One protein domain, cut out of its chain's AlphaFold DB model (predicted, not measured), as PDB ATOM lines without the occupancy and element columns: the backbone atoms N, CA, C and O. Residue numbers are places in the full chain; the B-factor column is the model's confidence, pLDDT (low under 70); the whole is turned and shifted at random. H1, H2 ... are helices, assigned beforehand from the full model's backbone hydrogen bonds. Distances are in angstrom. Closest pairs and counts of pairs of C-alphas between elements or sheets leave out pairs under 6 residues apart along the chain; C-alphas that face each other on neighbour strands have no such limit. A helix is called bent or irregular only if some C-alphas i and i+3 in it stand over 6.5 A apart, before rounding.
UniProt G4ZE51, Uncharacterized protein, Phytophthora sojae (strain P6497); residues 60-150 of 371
ATOM      1  N   ALA A  60      15.274  33.072   4.028       89.19
ATOM      2  CA  ALA A  60      14.166  32.926   4.975       89.19
ATOM      3  C   ALA A  60      13.615  31.484   5.074       89.19
ATOM      4  O   ALA A  60      12.812  31.192   5.954       89.19
ATOM      5  N   ALA A  61      14.042  30.579   4.184       87.88
ATOM      6  CA  ALA A  61      13.795  29.144   4.284       87.88
ATOM      7  C   ALA A  61      14.594  28.444   5.403       87.88
ATOM      8  O   ALA A  61      14.304  27.293   5.723       87.88
ATOM      9  N   LEU A  62      15.618  29.096   5.956       90.44
ATOM     10  CA  LEU A  62      16.472  28.564   7.014       90.44
ATOM     11  C   LEU A  62      15.887  28.883   8.394       90.44
ATOM     12  O   LEU A  62      15.319  29.954   8.613       90.44
ATOM     13  N   ASP A  63      16.085  27.976   9.352       90.56
ATOM     14  CA  ASP A  63      15.709  28.219  10.745       90.56
ATOM     15  C   ASP A  63      16.447  29.443  11.302       90.56
ATOM     16  O   ASP A  63      17.608  29.677  10.976       90.56
ATOM     17  N   THR A  64      15.818  30.198  12.206       89.25
ATOM     18  CA  THR A  64      16.336  31.470  12.745       89.25
ATOM     19  C   THR A  64      17.823  31.479  13.149       89.25
ATOM     20  O   THR A  64      18.508  32.429  12.769       89.25
ATOM     21  N   PRO A  65      18.375  30.481  13.878       85.75
ATOM     22  CA  PRO A  65      19.802  30.494  14.214       85.75
ATOM     23  C   PRO A  65      20.705  30.319  12.985       85.75
ATOM     24  O   PRO A  65      21.772  30.918  12.914       85.75
ATOM     25  N   ILE A  66      20.266  29.528  12.005       89.69
ATOM     26  CA  ILE A  66      20.993  29.282  10.758       89.69
ATOM     27  C   ILE A  66      20.868  30.489   9.823       89.69
ATOM     28  O   ILE A  66      21.839  30.882   9.186       89.69
ATOM     29  N   LEU A  67      19.689  31.113   9.781       91.81
ATOM     30  CA  LEU A  67      19.432  32.335   9.029       91.81
ATOM     31  C   LEU A  67      20.361  33.467   9.476       91.81
ATOM     32  O   LEU A  67      20.984  34.091   8.628       91.81
ATOM     33  N   ALA A  68      20.505  33.699  10.785       89.50
ATOM     34  CA  ALA A  68      21.422  34.721  11.293       89.50
ATOM     35  C   ALA A  68      22.861  34.481  10.804       89.50
ATOM     36  O   ALA A  68      23.510  35.400  10.309       89.50
ATOM     37  N   HIS A  69      23.313  33.226  10.853       89.12
ATOM     38  CA  HIS A  69      24.648  32.838  10.404       89.12
ATOM     39  C   HIS A  69      24.822  32.988   8.880       89.12
ATOM     40  O   HIS A  69      25.843  33.478   8.398       89.12
ATOM     41  N   ALA A  70      23.793  32.645   8.101       91.88
ATOM     42  CA  ALA A  70      23.762  32.860   6.659       91.88
ATOM     43  C   ALA A  70      23.756  34.356   6.288       91.88
ATOM     44  O   ALA A  70      24.398  34.741   5.308       91.88
ATOM     45  N   CYS A  71      23.088  35.206   7.072       91.38
ATOM     46  CA  CYS A  71      23.079  36.656   6.875       91.38
ATOM     47  C   CYS A  71      24.459  37.283   7.122       91.38
ATOM     48  O   CYS A  71      24.856  38.194   6.398       91.38
ATOM     49  N   GLU A  72      25.238  36.780   8.081       89.38
ATOM     50  CA  GLU A  72      26.622  37.235   8.278       89.38
ATOM     51  C   GLU A  72      27.507  36.932   7.057       89.38
ATOM     52  O   GLU A  72      28.336  37.758   6.661       89.38
ATOM     53  N   LEU A  73      27.310  35.770   6.422       91.12
ATOM     54  CA  LEU A  73      28.003  35.418   5.182       91.12
ATOM     55  C   LEU A  73      27.497  36.241   3.986       91.12
ATOM     56  O   LEU A  73      28.300  36.667   3.155       91.12
ATOM     57  N   GLN A  74      26.191  36.514   3.910       92.00
ATOM     58  CA  GLN A  74      25.608  37.423   2.918       92.00
ATOM     59  C   GLN A  74      26.267  38.802   2.990       92.00
ATOM     60  O   GLN A  74      26.745  39.293   1.970       92.00
ATOM     61  N   GLN A  75      26.348  39.406   4.179       89.25
ATOM     62  CA  GLN A  75      26.937  40.736   4.366       89.25
ATOM     63  C   GLN A  75      28.370  40.817   3.833       89.25
ATOM     64  O   GLN A  75      28.756  41.830   3.257       89.25
ATOM     65  N   LEU A  76      29.150  39.742   3.970       88.69
ATOM     66  CA  LEU A  76      30.479  39.652   3.372       88.69
ATOM     67  C   LEU A  76      30.434  39.555   1.843       88.69
ATOM     68  O   LEU A  76      31.165  40.278   1.160       88.69
ATOM     69  N   LEU A  77      29.585  38.673   1.308       88.06
ATOM     70  CA  LEU A  77      29.455  38.418  -0.130       88.06
ATOM     71  C   LEU A  77      28.998  39.657  -0.908       88.06
ATOM     72  O   LEU A  77      29.513  39.910  -1.995       88.06
ATOM     73  N   VAL A  78      28.064  40.430  -0.346       86.25
ATOM     74  CA  VAL A  78      27.493  41.636  -0.968       86.25
ATOM     75  C   VAL A  78      28.026  42.938  -0.364       86.25
ATOM     76  O   VAL A  78      27.473  44.006  -0.609       86.25
ATOM     77  N   SER A  79      29.125  42.881   0.394       85.56
ATOM     78  CA  SER A  79      29.716  44.048   1.070       85.56
ATOM     79  C   SER A  79      30.017  45.220   0.131       85.56
ATOM     80  O   SER A  79      29.888  46.372   0.528       85.56
ATOM     81  N   SER A  80      30.374  44.953  -1.130       83.31
ATOM     82  CA  SER A  80      30.641  45.986  -2.142       83.31
ATOM     83  C   SER A  80      29.388  46.667  -2.701       83.31
ATOM     84  O   SER A  80      29.504  47.644  -3.436       83.31
ATOM     85  N   THR A  81      28.205  46.122  -2.421       81.25
ATOM     86  CA  THR A  81      26.898  46.618  -2.890       81.25
ATOM     87  C   THR A  81      25.996  47.039  -1.726       81.25
ATOM     88  O   THR A  81      24.784  47.155  -1.884       81.25
ATOM     89  N   MET A  82      26.594  47.213  -0.548       75.06
ATOM     90  CA  MET A  82      25.951  47.493   0.730       75.06
ATOM     91  C   MET A  82      26.708  48.619   1.439       75.06
ATOM     92  O   MET A  82      27.880  48.861   1.159       75.06
ATOM     93  N   ALA A  83      26.060  49.262   2.411       80.56
ATOM     94  CA  ALA A  83      26.652  50.289   3.272       80.56
ATOM     95  C   ALA A  83      27.121  51.581   2.562       80.56
ATOM     96  O   ALA A  83      27.958  52.316   3.096       80.56
ATOM     97  N   PHE A  84      26.553  51.916   1.401       81.81
ATOM     98  CA  PHE A  84      26.621  53.272   0.863       81.81
ATOM     99  C   PHE A  84      25.848  54.239   1.765       81.81
ATOM    100  O   PHE A  84      24.800  53.897   2.317       81.81
ATOM    101  N   ALA A  85      26.372  55.461   1.907       85.44
ATOM    102  CA  ALA A  85      25.715  56.526   2.668       85.44
ATOM    103  C   ALA A  85      24.373  56.943   2.045       85.44
ATOM    104  O   ALA A  85      23.472  57.378   2.757       85.44
ATOM    105  N   ASP A  86      24.265  56.806   0.723       84.75
ATOM    106  CA  ASP A  86      23.016  56.937  -0.009       84.75
ATOM    107  C   ASP A  86      22.302  55.579  -0.031       84.75
ATOM    108  O   ASP A  86      22.823  54.603  -0.580       84.75
ATOM    109  N   ALA A  87      21.133  55.516   0.607       81.94
ATOM    110  CA  ALA A  87      20.365  54.287   0.747       81.94
ATOM    111  C   ALA A  87      19.864  53.752  -0.602       81.94
ATOM    112  O   ALA A  87      19.781  52.537  -0.756       81.94
ATOM    113  N   ASP A  88      19.624  54.625  -1.585       80.50
ATOM    114  CA  ASP A  88      19.114  54.238  -2.907       80.50
ATOM    115  C   ASP A  88      20.177  53.523  -3.760       80.50
ATOM    116  O   ASP A  88      19.855  52.869  -4.754       80.50
ATOM    117  N   LEU A  89      21.453  53.620  -3.369       76.12
ATOM    118  CA  LEU A  89      22.566  52.900  -3.994       76.12
ATOM    119  C   LEU A  89      22.819  51.525  -3.362       76.12
ATOM    120  O   LEU A  89      23.609  50.744  -3.900       76.12
ATOM    121  N   ASN A  90      22.189  51.230  -2.222       83.69
ATOM    122  CA  ASN A  90      22.295  49.923  -1.590       83.69
ATOM    123  C   ASN A  90      21.358  48.935  -2.279       83.69
ATOM    124  O   ASN A  90      20.223  49.252  -2.629       83.69
ATOM    125  N   LEU A  91      21.845  47.712  -2.467       84.75
ATOM    126  CA  LEU A  91      20.993  46.623  -2.917       84.75
ATOM    127  C   LEU A  91      19.905  46.352  -1.852       84.75
ATOM    128  O   LEU A  91      20.163  46.410  -0.655       84.75
ATOM    129  N   ASP A  92      18.679  46.089  -2.294       86.62
ATOM    130  CA  ASP A  92      17.562  45.775  -1.398       86.62
ATOM    131  C   ASP A  92      17.796  44.441  -0.660       86.62
ATOM    132  O   ASP A  92      18.324  43.483  -1.241       86.62
ATOM    133  N   ASP A  93      17.398  44.374   0.614       85.56
ATOM    134  CA  ASP A  93      17.654  43.218   1.479       85.56
ATOM    135  C   ASP A  93      17.022  41.936   0.919       85.56
ATOM    136  O   ASP A  93      17.680  40.890   0.896       85.56
ATOM    137  N   ASP A  94      15.791  41.991   0.397       85.06
ATOM    138  CA  ASP A  94      15.128  40.816  -0.177       85.06
ATOM    139  C   ASP A  94      15.873  40.333  -1.428       85.06
ATOM    140  O   ASP A  94      16.047  39.129  -1.645       85.06
ATOM    141  N   VAL A  95      16.395  41.262  -2.232       86.12
ATOM    142  CA  VAL A  95      17.210  40.923  -3.406       86.12
ATOM    143  C   VAL A  95      18.534  40.285  -2.985       86.12
ATOM    144  O   VAL A  95      18.937  39.273  -3.566       86.12
ATOM    145  N   ALA A  96      19.190  40.805  -1.945       88.56
ATOM    146  CA  ALA A  96      20.399  40.202  -1.387       88.56
ATOM    147  C   ALA A  96      20.136  38.774  -0.871       88.56
ATOM    148  O   ALA A  96      20.956  37.871  -1.094       88.56
ATOM    149  N   HIS A  97      18.981  38.533  -0.239       89.19
ATOM    150  CA  HIS A  97      18.553  37.204   0.215       89.19
ATOM    151  C   HIS A  97      18.375  36.242  -0.954       89.19
ATOM    152  O   HIS A  97      18.897  35.127  -0.902       89.19
ATOM    153  N   VAL A  98      17.703  36.670  -2.024       90.88
ATOM    154  CA  VAL A  98      17.483  35.836  -3.212       90.88
ATOM    155  C   VAL A  98      18.795  35.497  -3.915       90.88
ATOM    156  O   VAL A  98      19.033  34.332  -4.245       90.88
ATOM    157  N   LEU A  99      19.672  36.482  -4.124       89.38
ATOM    158  CA  LEU A  99      20.967  36.260  -4.769       89.38
ATOM    159  C   LEU A  99      21.841  35.307  -3.949       89.38
ATOM    160  O   LEU A  99      22.402  34.359  -4.498       89.38
ATOM    161  N   THR A 100      21.900  35.501  -2.632       92.06
ATOM    162  CA  THR A 100      22.696  34.644  -1.742       92.06
ATOM    163  C   THR A 100      22.141  33.223  -1.688       92.06
ATOM    164  O   THR A 100      22.891  32.259  -1.824       92.06
ATOM    165  N   ALA A 101      20.820  33.069  -1.571       92.25
ATOM    166  CA  ALA A 101      20.175  31.761  -1.589       92.25
ATOM    167  C   ALA A 101      20.411  31.024  -2.918       92.25
ATOM    168  O   ALA A 101      20.686  29.826  -2.920       92.25
ATOM    169  N   THR A 102      20.369  31.746  -4.043       90.88
ATOM    170  CA  THR A 102      20.681  31.200  -5.373       90.88
ATOM    171  C   THR A 102      22.124  30.696  -5.439       90.88
ATOM    172  O   THR A 102      22.368  29.584  -5.904       90.88
ATOM    173  N   LEU A 103      23.082  31.471  -4.916       90.31
ATOM    174  CA  LEU A 103      24.482  31.049  -4.829       90.31
ATOM    175  C   LEU A 103      24.643  29.774  -3.998       90.31
ATOM    176  O   LEU A 103      25.375  28.874  -4.402       90.31
ATOM    177  N   PHE A 104      23.950  29.668  -2.863       92.19
ATOM    178  CA  PHE A 104      24.052  28.499  -1.985       92.19
ATOM    179  C   PHE A 104      23.487  27.242  -2.645       92.19
ATOM    180  O   PHE A 104      24.128  26.193  -2.597       92.19
ATOM    181  N   ILE A 105      22.328  27.336  -3.305       91.19
ATOM    182  CA  ILE A 105      21.733  26.206  -4.037       91.19
ATOM    183  C   ILE A 105      22.706  25.666  -5.091       91.19
ATOM    184  O   ILE A 105      22.879  24.458  -5.184       91.19
ATOM    185  N   HIS A 106      23.369  26.545  -5.844       88.81
ATOM    186  CA  HIS A 106      24.244  26.149  -6.952       88.81
ATOM    187  C   HIS A 106      25.707  25.907  -6.559       88.81
ATOM    188  O   HIS A 106      26.503  25.456  -7.385       88.81
ATOM    189  N   TYR A 107      26.084  26.168  -5.307       87.50
ATOM    190  CA  TYR A 107      27.439  25.928  -4.811       87.50
ATOM    191  C   TYR A 107      27.921  24.469  -4.992       87.50
ATOM    192  O   TYR A 107      29.032  24.294  -5.497       87.50
ATOM    193  N   PRO A 108      27.131  23.416  -4.675       87.31
ATOM    194  CA  PRO A 108      27.535  22.025  -4.905       87.31
ATOM    195  C   PRO A 108      27.810  21.722  -6.383       87.31
ATOM    196  O   PRO A 108      28.797  21.060  -6.705       87.31
ATOM    197  N   ASP A 109      26.984  22.244  -7.292       84.69
ATOM    198  CA  ASP A 109      27.163  22.044  -8.733       84.69
ATOM    199  C   ASP A 109      28.435  22.742  -9.221       84.69
ATOM    200  O   ASP A 109      29.245  22.160  -9.942       84.69
ATOM    201  N   MET A 110      28.668  23.976  -8.767       84.69
ATOM    202  CA  MET A 110      29.870  24.743  -9.095       84.69
ATOM    203  C   MET A 110      31.149  24.097  -8.553       84.69
ATOM    204  O   MET A 110      32.190  24.168  -9.209       84.69
ATOM    205  N   LEU A 111      31.077  23.429  -7.398       85.25
ATOM    206  CA  LEU A 111      32.178  22.632  -6.857       85.25
ATOM    207  C   LEU A 111      32.545  21.454  -7.765       85.25
ATOM    208  O   LEU A 111      33.727  21.145  -7.900       85.25
ATOM    209  N   VAL A 112      31.560  20.801  -8.385       84.19
ATOM    210  CA  VAL A 112      31.789  19.651  -9.273       84.19
ATOM    211  C   VAL A 112      32.235  20.102 -10.662       84.19
ATOM    212  O   VAL A 112      33.181  19.549 -11.219       84.19
ATOM    213  N   LEU A 113      31.566  21.110 -11.223       85.06
ATOM    214  CA  LEU A 113      31.780  21.560 -12.598       85.06
ATOM    215  C   LEU A 113      33.048  22.407 -12.741       85.06
ATOM    216  O   LEU A 113      33.797  22.242 -13.702       85.06
ATOM    217  N   CYS A 114      33.296  23.309 -11.787       87.38
ATOM    218  CA  CYS A 114      34.344  24.327 -11.867       87.38
ATOM    219  C   CYS A 114      35.036  24.572 -10.501       87.38
ATOM    220  O   CYS A 114      35.045  25.714 -10.015       87.38
ATOM    221  N   PRO A 115      35.679  23.553  -9.888       85.62
ATOM    222  CA  PRO A 115      36.250  23.636  -8.534       85.62
ATOM    223  C   PRO A 115      37.357  24.684  -8.369       85.62
ATOM    224  O   PRO A 115      37.600  25.156  -7.259       85.62
ATOM    225  N   SER A 116      38.049  25.034  -9.456       84.88
ATOM    226  CA  SER A 116      39.137  26.021  -9.471       84.88
ATOM    227  C   SER A 116      38.676  27.424  -9.870       84.88
ATOM    228  O   SER A 116      39.508  28.292 -10.130       84.88
ATOM    229  N   SER A 117      37.365  27.659  -9.979       86.94
ATOM    230  CA  SER A 117      36.858  28.981 -10.335       86.94
ATOM    231  C   SER A 117      37.170  30.006  -9.233       86.94
ATOM    232  O   SER A 117      37.073  29.680  -8.046       86.94
ATOM    233  N   PRO A 118      37.476  31.271  -9.590       84.12
ATOM    234  CA  PRO A 118      37.679  32.340  -8.608       84.12
ATOM    235  C   PRO A 118      36.495  32.504  -7.647       84.12
ATOM    236  O   PRO A 118      36.675  32.881  -6.494       84.12
ATOM    237  N   HIS A 119      35.289  32.175  -8.117       80.75
ATOM    238  CA  HIS A 119      34.069  32.161  -7.322       80.75
ATOM    239  C   HIS A 119      34.138  31.162  -6.157       80.75
ATOM    240  O   HIS A 119      33.901  31.536  -5.012       80.75
ATOM    241  N   ILE A 120      34.522  29.911  -6.435       87.75
ATOM    242  CA  ILE A 120      34.648  28.862  -5.415       87.75
ATOM    243  C   ILE A 120      35.768  29.190  -4.427       87.75
ATOM    244  O   ILE A 120      35.581  29.039  -3.219       87.75
ATOM    245  N   THR A 121      36.907  29.696  -4.913       89.50
ATOM    246  CA  THR A 121      37.993  30.169  -4.042       89.50
ATOM    247  C   THR A 121      37.503  31.274  -3.109       89.50
ATOM    248  O   THR A 121      37.709  31.184  -1.901       89.50
ATOM    249  N   LYS A 122      36.782  32.267  -3.644       88.50
ATOM    250  CA  LYS A 122      36.267  33.381  -2.848       88.50
ATOM    251  C   LYS A 122      35.260  32.925  -1.793       88.50
ATOM    252  O   LYS A 122      35.352  33.369  -0.655       88.50
ATOM    253  N   ILE A 123      34.328  32.032  -2.134       89.81
ATOM    254  CA  ILE A 123      33.383  31.489  -1.147       89.81
ATOM    255  C   ILE A 123      34.138  30.768  -0.029       89.81
ATOM    256  O   ILE A 123      33.878  31.041   1.137       89.81
ATOM    257  N   ARG A 124      35.117  29.915  -0.351       91.62
ATOM    258  CA  ARG A 124      35.914  29.202   0.662       91.62
ATOM    259  C   ARG A 124      36.686  30.132   1.594       91.62
ATOM    260  O   ARG A 124      36.744  29.864   2.790       91.62
ATOM    261  N   GLU A 125      37.251  31.217   1.071       92.38
ATOM    262  CA  GLU A 125      37.907  32.244   1.891       92.38
ATOM    263  C   GLU A 125      36.930  32.882   2.888       92.38
ATOM    264  O   GLU A 125      37.249  32.998   4.068       92.38
ATOM    265  N   LEU A 126      35.728  33.251   2.434       91.25
ATOM    266  CA  LEU A 126      34.716  33.884   3.285       91.25
ATOM    267  C   LEU A 126      34.119  32.904   4.307       91.25
ATOM    268  O   LEU A 126      33.871  33.282   5.451       91.25
ATOM    269  N   LEU A 127      33.944  31.635   3.925       91.31
ATOM    270  CA  LEU A 127      33.563  30.562   4.844       91.31
ATOM    271  C   LEU A 127      34.605  30.405   5.958       91.31
ATOM    272  O   LEU A 127      34.245  30.363   7.132       91.31
ATOM    273  N   ALA A 128      35.895  30.396   5.606       92.00
ATOM    274  CA  ALA A 128      36.977  30.338   6.584       92.00
ATOM    275  C   ALA A 128      36.997  31.574   7.502       92.00
ATOM    276  O   ALA A 128      37.197  31.427   8.707       92.00
ATOM    277  N   GLU A 129      36.737  32.773   6.966       92.19
ATOM    278  CA  GLU A 129      36.658  34.019   7.745       92.19
ATOM    279  C   GLU A 129      35.534  33.995   8.792       92.19
ATOM    280  O   GLU A 129      35.661  34.594   9.861       92.19
ATOM    281  N   ARG A 130      34.431  33.297   8.506       88.00
ATOM    282  CA  ARG A 130      33.288  33.147   9.421       88.00
ATOM    283  C   ARG A 130      33.280  31.827  10.188       88.00
ATOM    284  O   ARG A 130      32.331  31.556  10.907       88.00
ATOM    285  N   ALA A 131      34.343  31.028  10.073       89.62
ATOM    286  CA  ALA A 131      34.430  29.688  10.655       89.62
ATOM    287  C   ALA A 131      33.245  28.769  10.275       89.62
ATOM    288  O   ALA A 131      32.899  27.857  11.026       89.62
ATOM    289  N   ILE A 132      32.659  28.986   9.094       89.06
ATOM    290  CA  ILE A 132      31.575  28.174   8.537       89.06
ATOM    291  C   ILE A 132      32.201  26.988   7.804       89.06
ATOM    292  O   ILE A 132      33.070  27.145   6.941       89.06
ATOM    293  N   GLY A 133      31.757  25.779   8.132       89.00
ATOM    294  CA  GLY A 133      32.216  24.577   7.440       89.00
ATOM    295  C   GLY A 133      31.633  24.471   6.029       89.00
ATOM    296  O   GLY A 133      30.460  24.765   5.813       89.00
ATOM    297  N   GLU A 134      32.394  23.944   5.062       89.00
ATOM    298  CA  GLU A 134      31.852  23.651   3.721       89.00
ATOM    299  C   GLU A 134      30.639  22.700   3.808       89.00
ATOM    300  O   GLU A 134      29.643  22.893   3.121       89.00
ATOM    301  N   SER A 135      30.665  21.739   4.740       91.00
ATOM    302  CA  SER A 135      29.531  20.853   5.032       91.00
ATOM    303  C   SER A 135      28.292  21.586   5.550       91.00
ATOM    304  O   SER A 135      27.179  21.152   5.276       91.00
ATOM    305  N   GLU A 136      28.467  22.676   6.297       91.62
ATOM    306  CA  GLU A 136      27.360  23.487   6.808       91.62
ATOM    307  C   GLU A 136      26.675  24.233   5.657       91.62
ATOM    308  O   GLU A 136      25.456  24.147   5.510       91.62
ATOM    309  N   LEU A 137      27.457  24.829   4.749       91.94
ATOM    310  CA  LEU A 137      26.926  25.444   3.531       91.94
ATOM    311  C   LEU A 137      26.190  24.430   2.635       91.94
ATOM    312  O   LEU A 137      25.147  24.750   2.065       91.94
ATOM    313  N   LEU A 138      26.687  23.191   2.535       91.56
ATOM    314  CA  LEU A 138      25.991  22.115   1.815       91.56
ATOM    315  C   LEU A 138      24.643  21.762   2.466       91.56
ATOM    316  O   LEU A 138      23.667  21.520   1.756       91.56
ATOM    317  N   VAL A 139      24.553  21.772   3.800       92.25
ATOM    318  CA  VAL A 139      23.278  21.580   4.515       92.25
ATOM    319  C   VAL A 139      22.309  22.726   4.210       92.25
ATOM    320  O   VAL A 139      21.133  22.471   3.945       92.25
ATOM    321  N   TRP A 140      22.790  23.972   4.178       94.44
ATOM    322  CA  TRP A 140      21.963  25.134   3.828       94.44
ATOM    323  C   TRP A 140      21.453  25.048   2.389       94.44
ATOM    324  O   TRP A 140      20.267  25.259   2.149       94.44
ATOM    325  N   SER A 141      22.319  24.668   1.446       91.81
ATOM    326  CA  SER A 141      21.955  24.437   0.045       91.81
ATOM    327  C   SER A 141      20.786  23.452  -0.085       91.81
ATOM    328  O   SER A 141      19.800  23.748  -0.764       91.81
ATOM    329  N   VAL A 142      20.832  22.324   0.634       90.00
ATOM    330  CA  VAL A 142      19.752  21.323   0.639       90.00
ATOM    331  C   VAL A 142      18.469  21.874   1.262       90.00
ATOM    332  O   VAL A 142      17.399  21.708   0.679       90.00
ATOM    333  N   ALA A 143      18.555  22.551   2.411       91.25
ATOM    334  CA  ALA A 143      17.386  23.121   3.085       91.25
ATOM    335  C   ALA A 143      16.652  24.140   2.195       91.25
ATOM    336  O   ALA A 143      15.437  24.042   2.000       91.25
ATOM    337  N   ILE A 144      17.397  25.063   1.579       91.31
ATOM    338  CA  ILE A 144      16.840  26.069   0.667       91.31
ATOM    339  C   ILE A 144      16.276  25.387  -0.588       91.31
ATOM    340  O   ILE A 144      15.169  25.717  -1.012       91.31
ATOM    341  N   SER A 145      16.976  24.398  -1.156       90.12
ATOM    342  CA  SER A 145      16.507  23.653  -2.335       90.12
ATOM    343  C   SER A 145      15.187  22.924  -2.080       90.12
ATOM    344  O   SER A 145      14.290  22.958  -2.920       90.12
ATOM    345  N   LEU A 146      15.030  22.295  -0.910       88.38
ATOM    346  CA  LEU A 146      13.791  21.616  -0.521       88.38
ATOM    347  C   LEU A 146      12.634  22.603  -0.347       88.38
ATOM    348  O   LEU A 146      11.537  22.366  -0.859       88.38
ATOM    349  N   ALA A 147      12.875  23.731   0.323       87.25
ATOM    350  CA  ALA A 147      11.873  24.782   0.478       87.25
ATOM    351  C   ALA A 147      11.468  25.391  -0.877       87.25
ATOM    352  O   ALA A 147      10.287  25.641  -1.133       87.25
ATOM    353  N   PHE A 148      12.435  25.566  -1.779       85.44
ATOM    354  CA  PHE A 148      12.210  26.069  -3.128       85.44
ATOM    355  C   PHE A 148      11.426  25.078  -4.002       85.44
ATOM    356  O   PHE A 148      10.490  25.468  -4.700       85.44
ATOM    357  N   ALA A 149      11.741  23.784  -3.922       81.50
ATOM    358  CA  ALA A 149      11.064  22.740  -4.687       81.50
ATOM    359  C   ALA A 149       9.632  22.471  -4.199       81.50
ATOM    360  O   ALA A 149       8.768  22.133  -5.006       81.50
ATOM    361  N   THR A 150       9.346  22.655  -2.906       75.12
ATOM    362  CA  THR A 150       8.035  22.345  -2.310       75.12
ATOM    363  C   THR A 150       6.980  23.371  -2.729       75.12
ATOM    364  O   THR A 150       7.067  24.508  -2.276       75.12
TER     365      THR A 150
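This is residues 60 to 150 of the 371 residues of an uncharacterized protein of Phytophthora sojae (strain P6497) (UniProt G4ZE51). One long, kinked helix, H2, is crossed at its middle by H4, while the last residues of H1 pack on its first half and H3 makes a corner with its far end. A long link without a named helix, residues 78 to 92, loops away from this helical body, and its Asp 86 is one of the two points farthest apart. The printed part has 91 residues with four named helices, H1, H2, H3 and H4 in that order, and no named strand: the class is all helix. It is compact, with a radius of gyration of the C-alphas of 13.3 A, and spans 39 by 32 by 22 A.

H1, residues 64 to 77, touches H2, residues 93 to 113, with residues 74 to 77 alone; the closest C-alphas, those of Gln 74 and Thr 100, are 6.2 A apart, and the lines are about perpendicular at 82 degrees. H2 is the hub, touching three other helices. H3, residues 118 to 129, only just touches H2, with 3 pairs of C-alphas within 8 A, the closest being those of Leu 111 and Ile 120 at 6.9 A. H3 also touches H1 at a steep tilt of 54 degrees, opposite ways; the closest C-alphas are those of Leu 73 and Leu 126, 7.1 A apart. H4, residues 134 to 149, touches H2 with 16 pairs of C-alphas within 8 A, at a steep tilt of 66 degrees, opposite ways; the closest are those of Ile 105 and Ser 141, 4.5 A apart. H3 and H4 are close but not clearly touching, and H1 and H4 are near each other. The helix packing is mostly crossed, with no touching pair at a shallow tilt. Every O i to N i+4 pair is within hydrogen-bond range in H1, H3 and H4, and 15 of 17 are in H2.

H1 begins at C-alpha 64 (16.336, 31.470, 12.745) and is 19.7 A long from first to last C-alpha. H2 begins at C-alpha 93 (17.654, 43.218, 1.479) and is 29.4 A long. It has a kink of 44 degrees near residue 107 and is irregular, with C-alphas 105 and 108 7.2 A apart. H3 is 16.5 A long. H4 is 22.4 A long and ends at C-alpha 149 (11.064, 22.740, -4.687).

The C-alphas farthest apart, those of Asp 86 and Val 112, are 39.4 A apart. The link from H1 to H2 is long, with 15 residues; those from H2 to H3 and from H3 to H4 are tight. The printed part has no cut. Its mean pLDDT is 87.8, and no printed residue is under 70.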